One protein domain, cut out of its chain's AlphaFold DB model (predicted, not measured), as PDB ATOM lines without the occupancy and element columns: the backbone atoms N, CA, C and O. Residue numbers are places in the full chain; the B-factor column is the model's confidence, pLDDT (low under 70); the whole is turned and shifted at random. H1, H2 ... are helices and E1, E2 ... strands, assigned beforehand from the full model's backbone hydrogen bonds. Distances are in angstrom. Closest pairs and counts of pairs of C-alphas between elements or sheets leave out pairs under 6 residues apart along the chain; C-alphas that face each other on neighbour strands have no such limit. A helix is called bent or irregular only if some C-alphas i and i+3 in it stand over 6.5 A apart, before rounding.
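What this domain is: This is residues 17 to 105 and 330 to 378 of the 448 residues of an uncharacterized protein of Pseudogymnoascus sp. 23342-1-I1 (UniProt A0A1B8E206). Three long helices, H1, H2 and H3, lie side by side as an elongated bundle, their centres making a triangle. The short strand E1 and a loop of residues 51 to 64 lie at one end of the bundle, where residues 55 to 61 stick out, and the small helix H4 lies at the other end without touching any helix. The printed part has 138 residues with four named helices and one named strand, in the order H1, E1, H2, H3, H4; the class is mostly helix. The whole is loose, with a radius of gyration of the C-alphas of 20.7 A and spans of 63 by 34 by 32 A.

How they stand to each other: The longest helix is H2, residues 65 to 100. It touches H1, residues 17 to 44, at a shallow tilt of 30 degrees, opposite ways; their closest C-alphas are those of Gln 29 and Ser 82, 6.5 A apart. With residues 83 to 90 alone, H2 touches residues 345 to 355 of H3, residues 335 to 360, at a shallow tilt of 29 degrees, the same way; the closest C-alphas, of Ile 90 and Gly 352, are 7.1 A apart. H1 touches H3 with residues 26 to 37 alone, opposite ways at a shallow tilt of 6 degrees, and the C-alphas of Phe 26 and Val 349 come closest at 5.6 A. The three form a bundle, a group of helices with aligned packing. E1, residues 48 to 50, pairs with no named strand; its closest C-alpha pair with H2, Phe 49 and Gln 65, is 5.3 A apart. H4, residues 370 to 376, is apart from H1 and H3, and only just apart from H2, with a closest distance of 8.5 A. In H2 every O i to N i+4 pair is within hydrogen-bond range; the counts are 22 of 24 in H1, 21 of 22 in H3 and 1 of 3 in H4, where 2 of 4 O i to N i+3 pairs are within range.

Where its parts are: H2 is 51.5 A long, from C-alpha 65 at (19.823, -27.760, 200.714) to C-alpha 100. H1 is 38.1 A long and begins at C-alpha 17 at (28.724, 0.078, 168.886). It has a kink of 49 degrees near residue 24 and is irregular, with C-alphas 22 and 25 lying 7.3 A apart. H3 measures 36.8 A, E1 6.8 A and H4 10.0 A, the last ending at C-alpha 376 at (7.574, 6.975, 161.376).

The domain as a whole: The two C-alphas farthest apart, of Tyr 58 and Asp 378, are 64.3 A apart. Residues 106 to 329 are not printed, and C-alphas 105 and 330 are 53.9 A apart across the cut. The link from E1 to H2 is long, with 14 residues. Residues 357 to 365, of which 357 to 360 belong to H3, also stand free. The mean pLDDT of the printed part is 80.5; residue 19 and residues 53 to 60, 98 to 105 and 363 to 378 are under 70.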
ATOM      1  N   TRP A  17      29.014  -0.232 167.485       71.38
ATOM      2  CA  TRP A  17      28.724   0.078 168.886       71.38
ATOM      3  C   TRP A  17      27.234   0.300 169.210       71.38
ATOM      4  O   TRP A  17      26.759  -0.131 170.262       71.38
ATOM      5  N   ASN A  18      26.463   0.928 168.317       70.75
ATOM      6  CA  ASN A  18      25.025   1.146 168.523       70.75
ATOM      7  C   ASN A  18      24.213  -0.148 168.361       70.75
ATOM      8  O   ASN A  18      23.240  -0.359 169.094       70.75
ATOM      9  N   GLY A  19      24.652  -1.032 167.458       69.06
ATOM     10  CA  GLY A  19      24.158  -2.405 167.375       69.06
ATOM     11  C   GLY A  19      24.463  -3.151 168.672       69.06
ATOM     12  O   GLY A  19      23.550  -3.617 169.351       69.06
ATOM     13  N   LEU A  20      25.725  -3.146 169.106       75.88
ATOM     14  CA  LEU A  20      26.156  -3.830 170.329       75.88
ATOM     15  C   LEU A  20      25.355  -3.390 171.571       75.88
ATOM     16  O   LEU A  20      24.908  -4.223 172.357       75.88
ATOM     17  N   LYS A  21      25.078  -2.087 171.703       77.81
ATOM     18  CA  LYS A  21      24.276  -1.508 172.797       77.81
ATOM     19  C   LYS A  21      22.798  -1.918 172.775       77.81
ATOM     20  O   LYS A  21      22.092  -1.695 173.754       77.81
ATOM     21  N   THR A  22      22.305  -2.483 171.681       75.56
ATOM     22  CA  THR A  22      20.926  -2.984 171.580       75.56
ATOM     23  C   THR A  22      20.863  -4.497 171.800       75.56
ATOM     24  O   THR A  22      19.873  -4.992 172.327       75.56
ATOM     25  N   TRP A  23      21.939  -5.216 171.472       83.19
ATOM     26  CA  TRP A  23      22.001  -6.682 171.511       83.19
ATOM     27  C   TRP A  23      22.708  -7.264 172.743       83.19
ATOM     28  O   TRP A  23      22.663  -8.476 172.956       83.19
ATOM     29  N   TYR A  24      23.315  -6.426 173.593       87.81
ATOM     30  CA  TYR A  24      24.017  -6.884 174.801       87.81
ATOM     31  C   TYR A  24      23.128  -7.689 175.761       87.81
ATOM     32  O   TYR A  24      23.646  -8.530 176.489       87.81
ATOM     33  N   THR A  25      21.808  -7.476 175.761       87.00
ATOM     34  CA  THR A  25      20.861  -8.223 176.603       87.00
ATOM     35  C   THR A  25      20.815  -9.708 176.241       87.00
ATOM     36  O   THR A  25      20.797 -10.547 177.137       87.00
ATOM     37  N   PHE A  26      20.890 -10.052 174.951       90.00
ATOM     38  CA  PHE A  26      20.924 -11.444 174.489       90.00
ATOM     39  C   PHE A  26      22.258 -12.126 174.812       90.00
ATOM     40  O   PHE A  26      22.275 -13.284 175.224       90.00
ATOM     41  N   LEU A  27      23.374 -11.400 174.679       90.25
ATOM     42  CA  LEU A  27      24.694 -11.902 175.074       90.25
ATOM     43  C   LEU A  27      24.779 -12.120 176.587       90.25
ATOM     44  O   LEU A  27      25.260 -13.157 177.034       90.25
ATOM     45  N   LEU A  28      24.262 -11.173 177.374       89.56
ATOM     46  CA  LEU A  28      24.174 -11.301 178.824       89.56
ATOM     47  C   LEU A  28      23.323 -12.519 179.211       89.56
ATOM     48  O   LEU A  28      23.750 -13.315 180.043       89.56
ATOM     49  N   GLN A  29      22.169 -12.710 178.563       90.75
ATOM     50  CA  GLN A  29      21.305 -13.873 178.776       90.75
ATOM     51  C   GLN A  29      22.036 -15.190 178.487       90.75
ATOM     52  O   GLN A  29      21.958 -16.122 179.289       90.75
ATOM     53  N   ALA A  30      22.777 -15.266 177.378       93.75
ATOM     54  CA  ALA A  30      23.569 -16.442 177.029       93.75
ATOM     55  C   ALA A  30      24.627 -16.752 178.102       93.75
ATOM     56  O   ALA A  30      24.717 -17.885 178.573       93.75
ATOM     57  N   ILE A  31      25.382 -15.734 178.536       93.81
ATOM     58  CA  ILE A  31      26.433 -15.875 179.554       93.81
ATOM     59  C   ILE A  31      25.843 -16.340 180.887       93.81
ATOM     60  O   ILE A  31      26.347 -17.298 181.468       93.81
ATOM     61  N   VAL A  32      24.764 -15.709 181.363       91.94
ATOM     62  CA  VAL A  32      24.122 -16.068 182.640       91.94
ATOM     63  C   VAL A  32      23.576 -17.496 182.599       91.94
ATOM     64  O   VAL A  32      23.765 -18.252 183.549       91.94
ATOM     65  N   THR A  33      22.950 -17.895 181.489       93.69
ATOM     66  CA  THR A  33      22.387 -19.244 181.332       93.69
ATOM     67  C   THR A  33      23.490 -20.312 181.318       93.69
ATOM     68  O   THR A  33      23.386 -21.314 182.029       93.69
ATOM     69  N   LEU A  34      24.576 -20.086 180.569       94.94
ATOM     70  CA  LEU A  34      25.728 -20.994 180.529       94.94
ATOM     71  C   LEU A  34      26.435 -21.082 181.885       94.94
ATOM     72  O   LEU A  34      26.766 -22.179 182.333       94.94
ATOM     73  N   ALA A  35      26.629 -19.944 182.558       95.00
ATOM     74  CA  ALA A  35      27.238 -19.890 183.882       95.00
ATOM     75  C   ALA A  35      26.396 -20.643 184.923       95.00
ATOM     76  O   ALA A  35      26.954 -21.404 185.714       95.00
ATOM     77  N   LEU A  36      25.066 -20.496 184.896       94.00
ATOM     78  CA  LEU A  36      24.170 -21.249 185.773       94.00
ATOM     79  C   LEU A  36      24.244 -22.753 185.480       94.00
ATOM     80  O   LEU A  36      24.403 -23.539 186.411       94.00
ATOM     81  N   GLY A  37      24.184 -23.161 184.210       94.62
ATOM     82  CA  GLY A  37      24.279 -24.573 183.832       94.62
ATOM     83  C   GLY A  37      25.594 -25.218 184.280       94.62
ATOM     84  O   GLY A  37      25.586 -26.271 184.921       94.62
ATOM     85  N   ALA A  38      26.724 -24.553 184.025       95.25
ATOM     86  CA  ALA A  38      28.039 -25.000 184.483       95.25
ATOM     87  C   ALA A  38      28.135 -25.026 186.018       95.25
ATOM     88  O   ALA A  38      28.667 -25.977 186.593       95.25
ATOM     89  N   GLY A  39      27.577 -24.012 186.685       93.88
ATOM     90  CA  GLY A  39      27.532 -23.922 188.139       93.88
ATOM     91  C   GLY A  39      26.746 -25.070 188.772       93.88
ATOM     92  O   GLY A  39      27.231 -25.694 189.711       93.88
ATOM     93  N   VAL A  40      25.578 -25.415 188.226       93.94
ATOM     94  CA  VAL A  40      24.772 -26.545 188.709       93.94
ATOM     95  C   VAL A  40      25.535 -27.866 188.553       93.94
ATOM     96  O   VAL A  40      25.596 -28.648 189.498       93.94
ATOM     97  N   ILE A  41      26.195 -28.104 187.417       94.44
ATOM     98  CA  ILE A  41      26.990 -29.330 187.223       94.44
ATOM     99  C   ILE A  41      28.154 -29.400 188.220       94.44
ATOM    100  O   ILE A  41      28.375 -30.439 188.834       94.44
ATOM    101  N   TYR A  42      28.904 -28.312 188.396       94.94
ATOM    102  CA  TYR A  42      30.141 -28.336 189.181       94.94
ATOM    103  C   TYR A  42      29.911 -28.276 190.701       94.94
ATOM    104  O   TYR A  42      30.624 -28.919 191.483       94.94
ATOM    105  N   PHE A  43      28.933 -27.483 191.140       92.12
ATOM    106  CA  PHE A  43      28.684 -27.240 192.561       92.12
ATOM    107  C   PHE A  43      27.587 -28.127 193.148       92.12
ATOM    108  O   PHE A  43      27.619 -28.368 194.354       92.12
ATOM    109  N   VAL A  44      26.643 -28.620 192.339       92.75
ATOM    110  CA  VAL A  44      25.459 -29.335 192.842       92.75
ATOM    111  C   VAL A  44      25.539 -30.834 192.574       92.75
ATOM    112  O   VAL A  44      25.251 -31.616 193.479       92.75
ATOM    113  N   ASP A  45      25.953 -31.258 191.377       93.56
ATOM    114  CA  ASP A  45      25.887 -32.674 191.000       93.56
ATOM    115  C   ASP A  45      26.788 -33.564 191.874       93.56
ATOM    116  O   ASP A  45      27.976 -33.305 192.075       93.56
ATOM    117  N   GLY A  46      26.200 -34.623 192.435       89.75
ATOM    118  CA  GLY A  46      26.895 -35.612 193.259       89.75
ATOM    119  C   GLY A  46      27.270 -35.153 194.674       89.75
ATOM    120  O   GLY A  46      27.743 -35.981 195.463       89.75
ATOM    121  N   ARG A  47      27.037 -33.884 195.040       88.88
ATOM    122  CA  ARG A  47      27.302 -33.388 196.399       88.88
ATOM    123  C   ARG A  47      26.154 -33.735 197.350       88.88
ATOM    124  O   ARG A  47      24.980 -33.744 196.981       88.88
ATOM    125  N   GLY A  48      26.517 -34.079 198.586       87.25
ATOM    126  CA  GLY A  48      25.566 -34.266 199.680       87.25
ATOM    127  C   GLY A  48      25.289 -32.929 200.353       87.25
ATOM    128  O   GLY A  48      26.233 -32.213 200.691       87.25
ATOM    129  N   PHE A  49      24.016 -32.612 200.554       86.31
ATOM    130  CA  PHE A  49      23.589 -31.414 201.266       86.31
ATOM    131  C   PHE A  49      22.905 -31.813 202.568       86.31
ATOM    132  O   PHE A  49      22.264 -32.862 202.653       86.31
ATOM    133  N   GLN A  50      23.066 -30.986 203.599       81.75
ATOM    134  CA  GLN A  50      22.302 -31.164 204.830       81.75
ATOM    135  C   GLN A  50      20.883 -30.637 204.604       81.75
ATOM    136  O   GLN A  50      20.702 -29.533 204.082       81.75
ATOM    137  N   THR A  51      19.879 -31.422 204.984       76.69
ATOM    138  CA  THR A  51      18.480 -30.985 205.008       76.69
ATOM    139  C   THR A  51      18.222 -30.050 206.186       76.69
ATOM    140  O   THR A  51      18.743 -30.273 207.282       76.69
ATOM    141  N   GLY A  52      17.359 -29.057 205.977       74.44
ATOM    142  CA  GLY A  52      16.950 -28.079 206.988       74.44
ATOM    143  C   GLY A  52      17.523 -26.686 206.739       74.44
ATOM    144  O   GLY A  52      18.309 -26.490 205.815       74.44
ATOM    145  N   SER A  53      17.105 -25.724 207.561       69.00
ATOM    146  CA  SER A  53      17.593 -24.345 207.512       69.00
ATOM    147  C   SER A  53      18.821 -24.176 208.413       69.00
ATOM    148  O   SER A  53      18.835 -24.733 209.518       69.00
ATOM    149  N   PRO A  54      19.834 -23.392 208.004       67.75
ATOM    150  CA  PRO A  54      20.936 -23.046 208.891       67.75
ATOM    151  C   PRO A  54      20.403 -22.348 210.156       67.75
ATOM    152  O   PRO A  54      19.508 -21.503 210.059       67.75
ATOM    153  N   PRO A  55      20.947 -22.636 211.354       69.00
ATOM    154  CA  PRO A  55      20.707 -21.774 212.502       69.00
ATOM    155  C   PRO A  55      21.223 -20.370 212.161       69.00
ATOM    156  O   PRO A  55      22.354 -20.246 211.692       69.00
ATOM    157  N   LEU A  56      20.417 -19.335 212.427       61.59
ATOM    158  CA  LEU A  56      20.603 -17.912 212.063       61.59
ATOM    159  C   LEU A  56      21.990 -17.285 212.356       61.59
ATOM    160  O   LEU A  56      22.255 -16.167 211.930       61.59
ATOM    161  N   LEU A  57      22.881 -17.983 213.067       54.91
ATOM    162  CA  LEU A  57      24.201 -17.517 213.504       54.91
ATOM    163  C   LEU A  57      25.368 -18.454 213.135       54.91
ATOM    164  O   LEU A  57      26.484 -18.252 213.612       54.91
ATOM    165  N   TYR A  58      25.165 -19.481 212.305       52.09
ATOM    166  CA  TYR A  58      26.227 -20.454 212.024       52.09
ATOM    167  C   TYR A  58      27.054 -20.088 210.780       52.09
ATOM    168  O   TYR A  58      26.647 -20.332 209.649       52.09
ATOM    169  N   HIS A  59      28.267 -19.566 210.988       58.47
ATOM    170  CA  HIS A  59      29.284 -19.296 209.951       58.47
ATOM    171  C   HIS A  59      30.024 -20.571 209.466       58.47
ATOM    172  O   HIS A  59      31.223 -20.562 209.179       58.47
ATOM    173  N   GLY A  60      29.332 -21.711 209.404       69.38
ATOM    174  CA  GLY A  60      29.929 -22.978 208.975       69.38
ATOM    175  C   GLY A  60      30.135 -23.057 207.456       69.38
ATOM    176  O   GLY A  60      29.351 -22.516 206.687       69.38
ATOM    177  N   LYS A  61      31.163 -23.792 207.003       73.50
ATOM    178  CA  LYS A  61      31.441 -24.052 205.569       73.50
ATOM    179  C   LYS A  61      30.504 -25.084 204.909       73.50
ATOM    180  O   LYS A  61      30.727 -25.466 203.762       73.50
ATOM    181  N   THR A  62      29.506 -25.599 205.622       77.56
ATOM    182  CA  THR A  62      28.595 -26.637 205.120       77.56
ATOM    183  C   THR A  62      27.367 -26.001 204.472       77.56
ATOM    184  O   THR A  62      26.613 -25.316 205.154       77.56
ATOM    185  N   LEU A  63      27.165 -26.244 203.174       81.56
ATOM    186  CA  LEU A  63      26.003 -25.765 202.417       81.56
ATOM    187  C   LEU A  63      24.746 -26.577 202.768       81.56
ATOM    188  O   LEU A  63      24.762 -27.810 202.687       81.56
ATOM    189  N   TYR A  64      23.659 -25.886 203.114       85.31
ATOM    190  CA  TYR A  64      22.342 -26.497 203.302       85.31
ATOM    191  C   TYR A  64      21.598 -26.618 201.970       85.31
ATOM    192  O   TYR A  64      21.805 -25.834 201.040       85.31
ATOM    193  N   GLN A  65      20.696 -27.595 201.879       87.00
ATOM    194  CA  GLN A  65      19.823 -27.760 200.714       87.00
ATOM    195  C   GLN A  65      18.974 -26.503 200.471       87.00
ATOM    196  O   GLN A  65      18.788 -26.100 199.321       87.00
ATOM    197  N   THR A  66      18.486 -25.870 201.542       83.31
ATOM    198  CA  THR A  66      17.711 -24.624 201.466       83.31
ATOM    199  C   THR A  66      18.520 -23.515 200.813       83.31
ATOM    200  O   THR A  66      18.015 -22.872 199.903       83.31
ATOM    201  N   ASP A  67      19.792 -23.357 201.178       86.19
ATOM    202  CA  ASP A  67      20.653 -22.300 200.638       86.19
ATOM    203  C   ASP A  67      20.900 -22.507 199.143       86.19
ATOM    204  O   ASP A  67      20.766 -21.584 198.343       86.19
ATOM    205  N   VAL A  68      21.198 -23.747 198.743       88.38
ATOM    206  CA  VAL A  68      21.426 -24.092 197.335       88.38
ATOM    207  C   VAL A  68      20.152 -23.909 196.518       88.38
ATOM    208  O   VAL A  68      20.194 -23.294 195.454       88.38
ATOM    209  N   SER A  69      19.011 -24.389 197.014       86.31
ATOM    210  CA  SER A  69      17.723 -24.220 196.331       86.31
ATOM    211  C   SER A  69      17.303 -22.751 196.244       86.31
ATOM    212  O   SER A  69      16.804 -22.331 195.201       86.31
ATOM    213  N   TYR A  70      17.567 -21.953 197.280       88.44
ATOM    214  CA  TYR A  70      17.302 -20.519 197.304       88.44
ATOM    215  C   TYR A  70      18.168 -19.776 196.289       88.44
ATOM    216  O   TYR A  70      17.642 -19.013 195.483       88.44
ATOM    217  N   ILE A  71      19.478 -20.045 196.261       87.56
ATOM    218  CA  ILE A  71      20.401 -19.445 195.289       87.56
ATOM    219  C   ILE A  71      19.986 -19.823 193.865       87.56
ATOM    220  O   ILE A  71      19.849 -18.943 193.019       87.56
ATOM    221  N   ILE A  72      19.730 -21.107 193.594       89.94
ATOM    222  CA  ILE A  72      19.286 -21.559 192.268       89.94
ATOM    223  C   ILE A  72      17.968 -20.881 191.891       89.94
ATOM    224  O   ILE A  72      17.846 -20.381 190.778       89.94
ATOM    225  N   SER A  73      17.005 -20.801 192.811       88.81
ATOM    226  CA  SER A  73      15.711 -20.153 192.568       88.81
ATOM    227  C   SER A  73      15.868 -18.661 192.284       88.81
ATOM    228  O   SER A  73      15.291 -18.162 191.322       88.81
ATOM    229  N   ALA A  74      16.694 -17.951 193.053       87.19
ATOM    230  CA  ALA A  74      16.988 -16.540 192.833       87.19
ATOM    231  C   ALA A  74      17.625 -16.307 191.453       87.19
ATOM    232  O   ALA A  74      17.200 -15.417 190.713       87.19
ATOM    233  N   VAL A  75      18.592 -17.143 191.055       88.12
ATOM    234  CA  VAL A  75      19.209 -17.042 189.724       88.12
ATOM    235  C   VAL A  75      18.213 -17.420 188.622       88.12
ATOM    236  O   VAL A  75      18.164 -16.738 187.602       88.12
ATOM    237  N   LEU A  76      17.364 -18.431 188.816       87.44
ATOM    238  CA  LEU A  76      16.304 -18.780 187.865       87.44
ATOM    239  C   LEU A  76      15.286 -17.647 187.692       87.44
ATOM    240  O   LEU A  76      14.845 -17.397 186.571       87.44
ATOM    241  N   VAL A  77      14.947 -16.920 188.760       86.25
ATOM    242  CA  VAL A  77      14.109 -15.714 188.679       86.25
ATOM    243  C   VAL A  77      14.798 -14.641 187.836       86.25
ATOM    244  O   VAL A  77      14.160 -14.075 186.951       86.25
ATOM    245  N   LEU A  78      16.099 -14.404 188.027       83.62
ATOM    246  CA  LEU A  78      16.860 -13.462 187.196       83.62
ATOM    247  C   LEU A  78      16.895 -13.890 185.720       83.62
ATOM    248  O   LEU A  78      16.626 -13.072 184.839       83.62
ATOM    249  N   VAL A  79      17.147 -15.174 185.443       87.81
ATOM    250  CA  VAL A  79      17.109 -15.753 184.087       87.81
ATOM    251  C   VAL A  79      15.724 -15.584 183.465       87.81
ATOM    252  O   VAL A  79      15.619 -15.229 182.289       87.81
ATOM    253  N   LYS A  80      14.652 -15.785 184.240       84.69
ATOM    254  CA  LYS A  80      13.265 -15.611 183.795       84.69
ATOM    255  C   LYS A  80      12.940 -14.151 183.487       84.69
ATOM    256  O   LYS A  80      12.345 -13.877 182.448       84.69
ATOM    257  N   LEU A  81      13.334 -13.213 184.350       80.25
ATOM    258  CA  LEU A  81      13.128 -11.778 184.127       80.25
ATOM    259  C   LEU A  81      13.868 -11.303 182.875       80.25
ATOM    260  O   LEU A  81      13.291 -10.609 182.040       80.25
ATOM    261  N   SER A  82      15.114 -11.738 182.711       84.06
ATOM    262  CA  SER A  82      15.921 -11.420 181.535       84.06
ATOM    263  C   SER A  82      15.352 -12.052 180.255       84.06
ATOM    264  O   SER A  82      15.211 -11.368 179.239       84.06
ATOM    265  N   SER A  83      14.903 -13.313 180.310       83.88
ATOM    266  CA  SER A  83      14.206 -13.971 179.190       83.88
ATOM    267  C   SER A  83      12.917 -13.245 178.814       83.88
ATOM    268  O   SER A  83      12.667 -13.012 177.637       83.88
ATOM    269  N   SER A  84      12.117 -12.840 179.805       77.31
ATOM    270  CA  SER A  84      10.884 -12.076 179.597       77.31
ATOM    271  C   SER A  84      11.164 -10.728 178.930       77.31
ATOM    272  O   SER A  84      10.488 -10.355 177.973       77.31
ATOM    273  N   ALA A  85      12.220 -10.026 179.356       79.38
ATOM    274  CA  ALA A  85      12.655  -8.792 178.709       79.38
ATOM    275  C   ALA A  85      13.077  -9.031 177.246       79.38
ATOM    276  O   ALA A  85      12.662  -8.283 176.360       79.38
ATOM    277  N   CYS A  86      13.838 -10.097 176.971       82.56
ATOM    278  CA  CYS A  86      14.241 -10.467 175.612       82.56
ATOM    279  C   CYS A  86      13.034 -10.818 174.727       82.56
ATOM    280  O   CYS A  86      12.920 -10.307 173.615       82.56
ATOM    281  N   LEU A  87      12.098 -11.627 175.231       81.38
ATOM    282  CA  LEU A  87      10.867 -11.994 174.525       81.38
ATOM    283  C   LEU A  87       9.952 -10.791 174.294       81.38
ATOM    284  O   LEU A  87       9.345 -10.692 173.235       81.38
ATOM    285  N   SER A  88       9.882  -9.852 175.238       77.38
ATOM    286  CA  SER A  88       9.138  -8.599 175.073       77.38
ATOM    287  C   SER A  88       9.724  -7.747 173.943       77.38
ATOM    288  O   SER A  88       8.980  -7.232 173.110       77.38
ATOM    289  N   LEU A  89      11.058  -7.661 173.845       78.19
ATOM    290  CA  LEU A  89      11.731  -6.981 172.734       78.19
ATOM    291  C   LEU A  89      11.493  -7.690 171.394       78.19
ATOM    292  O   LEU A  89      11.205  -7.019 170.406       78.19
ATOM    293  N   ILE A  90      11.576  -9.024 171.365       80.19
ATOM    294  CA  ILE A  90      11.283  -9.838 170.175       80.19
ATOM    295  C   ILE A  90       9.832  -9.632 169.734       80.19
ATOM    296  O   ILE A  90       9.588  -9.255 168.593       80.19
ATOM    297  N   SER A  91       8.881  -9.824 170.647       78.06
ATOM    298  CA  SER A  91       7.448  -9.682 170.398       78.06
ATOM    299  C   SER A  91       7.115  -8.282 169.895       78.06
ATOM    300  O   SER A  91       6.461  -8.139 168.870       78.06
ATOM    301  N   TRP A  92       7.667  -7.239 170.524       76.31
ATOM    302  CA  TRP A  92       7.502  -5.862 170.062       76.31
ATOM    303  C   TRP A  92       7.983  -5.661 168.618       76.31
ATOM    304  O   TRP A  92       7.304  -5.012 167.824       76.31
ATOM    305  N   ARG A  93       9.140  -6.226 168.258       77.88
ATOM    306  CA  ARG A  93       9.682  -6.134 166.894       77.88
ATOM    307  C   ARG A  93       8.852  -6.933 165.890       77.88
ATOM    308  O   ARG A  93       8.615  -6.429 164.801       77.88
ATOM    309  N   ILE A  94       8.376  -8.120 166.265       75.38
ATOM    310  CA  ILE A  94       7.487  -8.937 165.429       75.38
ATOM    311  C   ILE A  94       6.162  -8.209 165.195       75.38
ATOM    312  O   ILE A  94       5.729  -8.110 164.056       75.38
ATOM    313  N   ILE A  95       5.551  -7.645 166.240       72.81
ATOM    314  CA  ILE A  95       4.318  -6.854 166.129       72.81
ATOM    315  C   ILE A  95       4.528  -5.677 165.175       72.81
ATOM    316  O   ILE A  95       3.679  -5.436 164.329       72.81
ATOM    317  N   TYR A  96       5.659  -4.973 165.270       70.62
ATOM    318  CA  TYR A  96       5.962  -3.868 164.361       70.62
ATOM    319  C   TYR A  96       6.064  -4.329 162.898       70.62
ATOM    320  O   TYR A  96       5.420  -3.743 162.036       70.62
ATOM    321  N   ILE A  97       6.792  -5.420 162.635       73.38
ATOM    322  CA  ILE A  97       6.919  -6.007 161.290       73.38
ATOM    323  C   ILE A  97       5.549  -6.469 160.757       73.38
ATOM    324  O   ILE A  97       5.224  -6.242 159.596       73.38
ATOM    325  N   LEU A  98       4.719  -7.087 161.604       67.75
ATOM    326  CA  LEU A  98       3.373  -7.538 161.232       67.75
ATOM    327  C   LEU A  98       2.404  -6.374 160.981       67.75
ATOM    328  O   LEU A  98       1.533  -6.481 160.120       67.75
ATOM    329  N   LEU A  99       2.542  -5.267 161.716       64.38
ATOM    330  CA  LEU A  99       1.755  -4.054 161.498       64.38
ATOM    331  C   LEU A  99       2.157  -3.348 160.196       64.38
ATOM    332  O   LEU A  99       1.283  -2.854 159.491       64.38
ATOM    333  N   GLU A 100       3.445  -3.348 159.851       67.88
ATOM    334  CA  GLU A 100       3.963  -2.783 158.597       67.88
ATOM    335  C   GLU A 100       3.561  -3.634 157.375       67.88
ATOM    336  O   GLU A 100       3.286  -3.098 156.306       67.88
ATOM    337  N   GLY A 101       3.422  -4.956 157.549       60.25
ATOM    338  CA  GLY A 101       2.995  -5.896 156.501       60.25
ATOM    339  C   GLY A 101       1.485  -5.957 156.210       60.25
ATOM    340  O   GLY A 101       1.090  -6.594 155.235       60.25
ATOM    341  N   GLY A 102       0.642  -5.294 157.012       54.38
ATOM    342  CA  GLY A 102      -0.808  -5.184 156.812       54.38
ATOM    343  C   GLY A 102      -1.621  -6.433 157.193       54.38
ATOM    344  O   GLY A 102      -1.804  -7.326 156.369       54.38
ATOM    345  N   GLY A 103      -2.218  -6.461 158.399       49.41
ATOM    346  CA  GLY A 103      -3.339  -7.390 158.641       49.41
ATOM    347  C   GLY A 103      -3.817  -7.702 160.065       49.41
ATOM    348  O   GLY A 103      -4.877  -8.303 160.182       49.41
ATOM    349  N   LEU A 104      -3.126  -7.330 161.148       43.78
ATOM    350  CA  LEU A 104      -3.597  -7.660 162.509       43.78
ATOM    351  C   LEU A 104      -4.363  -6.495 163.148       43.78
ATOM    352  O   LEU A 104      -3.781  -5.509 163.601       43.78
ATOM    353  N   THR A 105      -5.692  -6.610 163.196       52.16
ATOM    354  CA  THR A 105      -6.569  -5.650 163.876       52.16
ATOM    355  C   THR A 105      -6.454  -5.761 165.399       52.16
ATOM    356  O   THR A 105      -6.664  -6.823 165.977       52.16
ATOM    357  N   ARG A 330      21.335 -36.421 198.603       84.44
ATOM    358  CA  ARG A 330      22.336 -36.301 197.541       84.44
ATOM    359  C   ARG A 330      21.659 -35.698 196.320       84.44
ATOM    360  O   ARG A 330      20.745 -36.303 195.762       84.44
ATOM    361  N   ALA A 331      22.126 -34.534 195.884       86.19
ATOM    362  CA  ALA A 331      21.620 -33.955 194.651       86.19
ATOM    363  C   ALA A 331      22.127 -34.773 193.457       86.19
ATOM    364  O   ALA A 331      23.319 -35.071 193.338       86.19
ATOM    365  N   ARG A 332      21.203 -35.142 192.572       89.50
ATOM    366  CA  ARG A 332      21.509 -35.771 191.291       89.50
ATOM    367  C   ARG A 332      20.919 -34.902 190.203       89.50
ATOM    368  O   ARG A 332      19.700 -34.784 190.096       89.50
ATOM    369  N   VAL A 333      21.781 -34.287 189.407       89.69
ATOM    370  CA  VAL A 333      21.333 -33.441 188.308       89.69
ATOM    371  C   VAL A 333      21.098 -34.333 187.094       89.69
ATOM    372  O   VAL A 333      21.997 -35.030 186.620       89.69
ATOM    373  N   SER A 334      19.871 -34.331 186.573       94.06
ATOM    374  CA  SER A 334      19.583 -34.969 185.289       94.06
ATOM    375  C   SER A 334      20.278 -34.180 184.182       94.06
ATOM    376  O   SER A 334      19.883 -33.059 183.861       94.06
ATOM    377  N   LYS A 335      21.324 -34.768 183.591       93.12
ATOM    378  CA  LYS A 335      22.083 -34.142 182.497       93.12
ATOM    379  C   LYS A 335      21.199 -33.847 181.286       93.12
ATOM    380  O   LYS A 335      21.389 -32.819 180.651       93.12
ATOM    381  N   ILE A 336      20.230 -34.723 181.008       94.06
ATOM    382  CA  ILE A 336      19.281 -34.567 179.898       94.06
ATOM    383  C   ILE A 336      18.386 -33.355 180.157       94.06
ATOM    384  O   ILE A 336      18.352 -32.440 179.348       94.06
ATOM    385  N   SER A 337      17.768 -33.275 181.338       91.19
ATOM    386  CA  SER A 337      16.881 -32.155 181.680       91.19
ATOM    387  C   SER A 337      17.617 -30.813 181.713       91.19
ATOM    388  O   SER A 337      17.067 -29.793 181.306       91.19
ATOM    389  N   LEU A 338      18.872 -30.804 182.174       93.38
ATOM    390  CA  LEU A 338      19.702 -29.603 182.145       93.38
ATOM    391  C   LEU A 338      20.064 -29.191 180.711       93.38
ATOM    392  O   LEU A 338      20.076 -27.999 180.409       93.38
ATOM    393  N   LEU A 339      20.347 -30.160 179.837       95.06
ATOM    394  CA  LEU A 339      20.626 -29.911 178.427       95.06
ATOM    395  C   LEU A 339      19.391 -29.356 177.708       95.06
ATOM    396  O   LEU A 339      19.523 -28.363 176.998       95.06
ATOM    397  N   ASP A 340      18.207 -29.926 177.940       94.50
ATOM    398  CA  ASP A 340      16.942 -29.436 177.375       94.50
ATOM    399  C   ASP A 340      16.653 -28.002 177.833       94.50
ATOM    400  O   ASP A 340      16.303 -27.133 177.031       94.50
ATOM    401  N   TRP A 341      16.867 -27.719 179.121       93.75
ATOM    402  CA  TRP A 341      16.725 -26.372 179.670       93.75
ATOM    403  C   TRP A 341      17.726 -25.383 179.049       93.75
ATOM    404  O   TRP A 341      17.347 -24.266 178.684       93.75
ATOM    405  N   LEU A 342      18.991 -25.782 178.882       94.69
ATOM    406  CA  LEU A 342      20.009 -24.972 178.204       94.69
ATOM    407  C   LEU A 342      19.639 -24.723 176.737       94.69
ATOM    408  O   LEU A 342      19.737 -23.588 176.274       94.69
ATOM    409  N   ALA A 343      19.182 -25.755 176.026       95.19
ATOM    410  CA  ALA A 343      18.763 -25.668 174.633       95.19
ATOM    411  C   ALA A 343      17.580 -24.704 174.468       95.19
ATOM    412  O   ALA A 343      17.638 -23.812 173.623       95.19
ATOM    413  N   ALA A 344      16.561 -24.800 175.328       91.44
ATOM    414  CA  ALA A 344      15.409 -23.900 175.310       91.44
ATOM    415  C   ALA A 344      15.812 -22.424 175.506       91.44
ATOM    416  O   ALA A 344      15.338 -21.546 174.784       91.44
ATOM    417  N   ASN A 345      16.728 -22.139 176.436       91.69
ATOM    418  CA  ASN A 345      17.244 -20.780 176.635       91.69
ATOM    419  C   ASN A 345      18.122 -20.314 175.461       91.69
ATOM    420  O   ASN A 345      18.066 -19.146 175.071       91.69
ATOM    421  N   LEU A 346      18.898 -21.217 174.854       92.38
ATOM    422  CA  LEU A 346      19.719 -20.909 173.684       92.38
ATOM    423  C   LEU A 346      18.861 -20.603 172.447       92.38
ATOM    424  O   LEU A 346      19.219 -19.719 171.673       92.38
ATOM    425  N   CYS A 347      17.696 -21.242 172.287       94.31
ATOM    426  CA  CYS A 347      16.737 -20.914 171.229       94.31
ATOM    427  C   CYS A 347      16.285 -19.446 171.278       94.31
ATOM    428  O   CYS A 347      16.149 -18.824 170.227       94.31
ATOM    429  N   VAL A 348      16.113 -18.856 172.470       88.75
ATOM    430  CA  VAL A 348      15.771 -17.425 172.615       88.75
ATOM    431  C   VAL A 348      16.905 -16.534 172.100       88.75
ATOM    432  O   VAL A 348      16.659 -15.538 171.420       88.75
ATOM    433  N   VAL A 349      18.156 -16.909 172.382       92.62
ATOM    434  CA  VAL A 349      19.342 -16.198 171.884       92.62
ATOM    435  C   VAL A 349      19.449 -16.333 170.364       92.62
ATOM    436  O   VAL A 349      19.659 -15.333 169.681       92.62
ATOM    437  N   LEU A 350      19.235 -17.537 169.822       93.12
ATOM    438  CA  LEU A 350      19.225 -17.794 168.380       93.12
ATOM    439  C   LEU A 350      18.126 -17.001 167.663       93.12
ATOM    440  O   LEU A 350      18.397 -16.402 166.627       93.12
ATOM    441  N   ALA A 351      16.918 -16.925 168.229       91.94
ATOM    442  CA  ALA A 351      15.840 -16.093 167.696       91.94
ATOM    443  C   ALA A 351      16.237 -14.607 167.660       91.94
ATOM    444  O   ALA A 351      15.982 -13.920 166.672       91.94
ATOM    445  N   GLY A 352      16.926 -14.126 168.700       88.06
ATOM    446  CA  GLY A 352      17.530 -12.797 168.704       88.06
ATOM    447  C   GLY A 352      18.529 -12.609 167.556       88.06
ATOM    448  O   GLY A 352      18.398 -11.668 166.779       88.06
ATOM    449  N   VAL A 353      19.483 -13.526 167.391       89.56
ATOM    450  CA  VAL A 353      20.485 -13.466 166.308       89.56
ATOM    451  C   VAL A 353      19.832 -13.483 164.921       89.56
ATOM    452  O   VAL A 353      20.244 -12.723 164.047       89.56
ATOM    453  N   LEU A 354      18.792 -14.293 164.714       90.56
ATOM    454  CA  LEU A 354      18.041 -14.328 163.456       90.56
ATOM    455  C   LEU A 354      17.339 -12.996 163.172       90.56
ATOM    456  O   LEU A 354      17.423 -12.487 162.058       90.56
ATOM    457  N   LEU A 355      16.700 -12.390 164.179       86.06
ATOM    458  CA  LEU A 355      16.111 -11.056 164.036       86.06
ATOM    459  C   LEU A 355      17.165  -9.987 163.759       86.06
ATOM    460  O   LEU A 355      16.897  -9.054 163.007       86.06
ATOM    461  N   TYR A 356      18.354 -10.111 164.346       85.44
ATOM    462  CA  TYR A 356      19.462  -9.212 164.050       85.44
ATOM    463  C   TYR A 356      19.918  -9.335 162.596       85.44
ATOM    464  O   TYR A 356      20.089  -8.322 161.923       85.44
ATOM    465  N   ALA A 357      20.063 -10.565 162.098       87.50
ATOM    466  CA  ALA A 357      20.415 -10.826 160.708       87.50
ATOM    467  C   ALA A 357      19.347 -10.280 159.746       87.50
ATOM    468  O   ALA A 357      19.692  -9.615 158.775       87.50
ATOM    469  N   LEU A 358      18.058 -10.469 160.055       85.00
ATOM    470  CA  LEU A 358      16.957  -9.874 159.288       85.00
ATOM    471  C   LEU A 358      17.024  -8.342 159.299       85.00
ATOM    472  O   LEU A 358      16.883  -7.715 158.254       85.00
ATOM    473  N   GLN A 359      17.312  -7.724 160.448       82.25
ATOM    474  CA  GLN A 359      17.478  -6.269 160.534       82.25
ATOM    475  C   GLN A 359      18.658  -5.749 159.710       82.25
ATOM    476  O   GLN A 359      18.574  -4.640 159.199       82.25
ATOM    477  N   MET A 360      19.731  -6.530 159.541       80.50
ATOM    478  CA  MET A 360      20.833  -6.142 158.654       80.50
ATOM    479  C   MET A 360      20.442  -6.114 157.174       80.50
ATOM    480  O   MET A 360      21.127  -5.462 156.394       80.50
ATOM    481  N   THR A 361      19.377  -6.816 156.779       82.75
ATOM    482  CA  THR A 361      18.914  -6.849 155.379       82.75
ATOM    483  C   THR A 361      17.941  -5.726 155.023       82.75
ATOM    484  O   THR A 361      17.641  -5.542 153.848       82.75
ATOM    485  N   VAL A 362      17.445  -4.974 156.011       79.75
ATOM    486  CA  VAL A 362      16.496  -3.872 155.803       79.75
ATOM    487  C   VAL A 362      17.249  -2.544 155.885       79.75
ATOM    488  O   VAL A 362      17.767  -2.195 156.943       79.75
ATOM    489  N   ASP A 363      17.254  -1.759 154.805       69.25
ATOM    490  CA  ASP A 363      17.960  -0.463 154.698       69.25
ATOM    491  C   ASP A 363      17.347   0.684 155.547       69.25
ATOM    492  O   ASP A 363      17.658   1.867 155.375       69.25
ATOM    493  N   GLY A 364      16.481   0.361 156.510       66.94
ATOM    494  CA  GLY A 364      15.794   1.310 157.386       66.94
ATOM    495  C   GLY A 364      16.470   1.460 158.749       66.94
ATOM    496  O   GLY A 364      16.812   0.479 159.412       66.94
ATOM    497  N   LYS A 365      16.615   2.699 159.242       65.94
ATOM    498  CA  LYS A 365      17.068   2.935 160.624       65.94
ATOM    499  C   LYS A 365      16.034   2.348 161.598       65.94
ATOM    500  O   LYS A 365      14.887   2.790 161.578       65.94
ATOM    501  N   PRO A 366      16.410   1.415 162.491       62.97
ATOM    502  CA  PRO A 366      15.462   0.815 163.417       62.97
ATOM    503  C   PRO A 366      14.918   1.884 164.367       62.97
ATOM    504  O   PRO A 366      15.657   2.460 165.171       62.97
ATOM    505  N   VAL A 367      13.611   2.137 164.303       62.59
ATOM    506  CA  VAL A 367      12.961   3.099 165.195       62.59
ATOM    507  C   VAL A 367      13.021   2.553 166.622       62.59
ATOM    508  O   VAL A 367      12.616   1.418 166.903       62.59
ATOM    509  N   ARG A 368      13.636   3.326 167.520       57.56
ATOM    510  CA  ARG A 368      13.932   2.917 168.904       57.56
ATOM    511  C   ARG A 368      12.890   3.412 169.905       57.56
ATOM    512  O   ARG A 368      12.745   2.814 170.967       57.56
ATOM    513  N   ASP A 369      12.171   4.477 169.569       63.06
ATOM    514  CA  ASP A 369      11.174   5.088 170.442       63.06
ATOM    515  C   ASP A 369       9.771   4.616 170.051       63.06
ATOM    516  O   ASP A 369       9.358   4.777 168.904       63.06
ATOM    517  N   LYS A 370       9.035   4.042 171.010       58.72
ATOM    518  CA  LYS A 370       7.665   3.550 170.799       58.72
ATOM    519  C   LYS A 370       6.709   4.659 170.361       58.72
ATOM    520  O   LYS A 370       5.773   4.384 169.621       58.72
ATOM    521  N   THR A 371       6.945   5.894 170.801       61.41
ATOM    522  CA  THR A 371       6.092   7.035 170.446       61.41
ATOM    523  C   THR A 371       6.372   7.534 169.032       61.41
ATOM    524  O   THR A 371       5.449   7.901 168.312       61.41
ATOM    525  N   ILE A 372       7.632   7.469 168.599       62.81
ATOM    526  CA  ILE A 372       8.045   7.880 167.253       62.81
ATOM    527  C   ILE A 372       7.763   6.770 166.235       62.81
ATOM    528  O   ILE A 372       7.482   7.072 165.083       62.81
ATOM    529  N   ALA A 373       7.763   5.500 166.650       64.25
ATOM    530  CA  ALA A 373       7.465   4.345 165.800       64.25
ATOM    531  C   ALA A 373       6.104   4.470 165.100       64.25
ATOM    532  O   ALA A 373       6.030   4.317 163.889       64.25
ATOM    533  N   ALA A 374       5.052   4.866 165.824       61.50
ATOM    534  CA  ALA A 374       3.738   5.107 165.222       61.50
ATOM    535  C   ALA A 374       3.724   6.296 164.237       61.50
ATOM    536  O   ALA A 374       2.903   6.332 163.330       61.50
ATOM    537  N   LEU A 375       4.633   7.264 164.409       58.56
ATOM    538  CA  LEU A 375       4.753   8.465 163.570       58.56
ATOM    539  C   LEU A 375       5.711   8.289 162.380       58.56
ATOM    540  O   LEU A 375       5.755   9.151 161.510       58.56
ATOM    541  N   THR A 376       6.516   7.225 162.375       61.88
ATOM    542  CA  THR A 376       7.574   6.975 161.376       61.88
ATOM    543  C   THR A 376       7.375   5.686 160.597       61.88
ATOM    544  O   THR A 376       8.191   5.395 159.727       61.88
ATOM    545  N   MET A 377       6.301   4.938 160.872       63.75
ATOM    546  CA  MET A 377       5.846   3.889 159.967       63.75
ATOM    547  C   MET A 377       5.610   4.493 158.586       63.75
ATOM    548  O   MET A 377       4.895   5.489 158.454       63.75
ATOM    549  N   ASP A 378       6.242   3.901 157.574       59.09
ATOM    550  CA  ASP A 378       6.032   4.300 156.195       59.09
ATOM    551  C   ASP A 378       4.619   3.880 155.784       59.09
ATOM    552  O   ASP A 378       4.336   2.716 155.511       59.09
TER     553      ASP A 378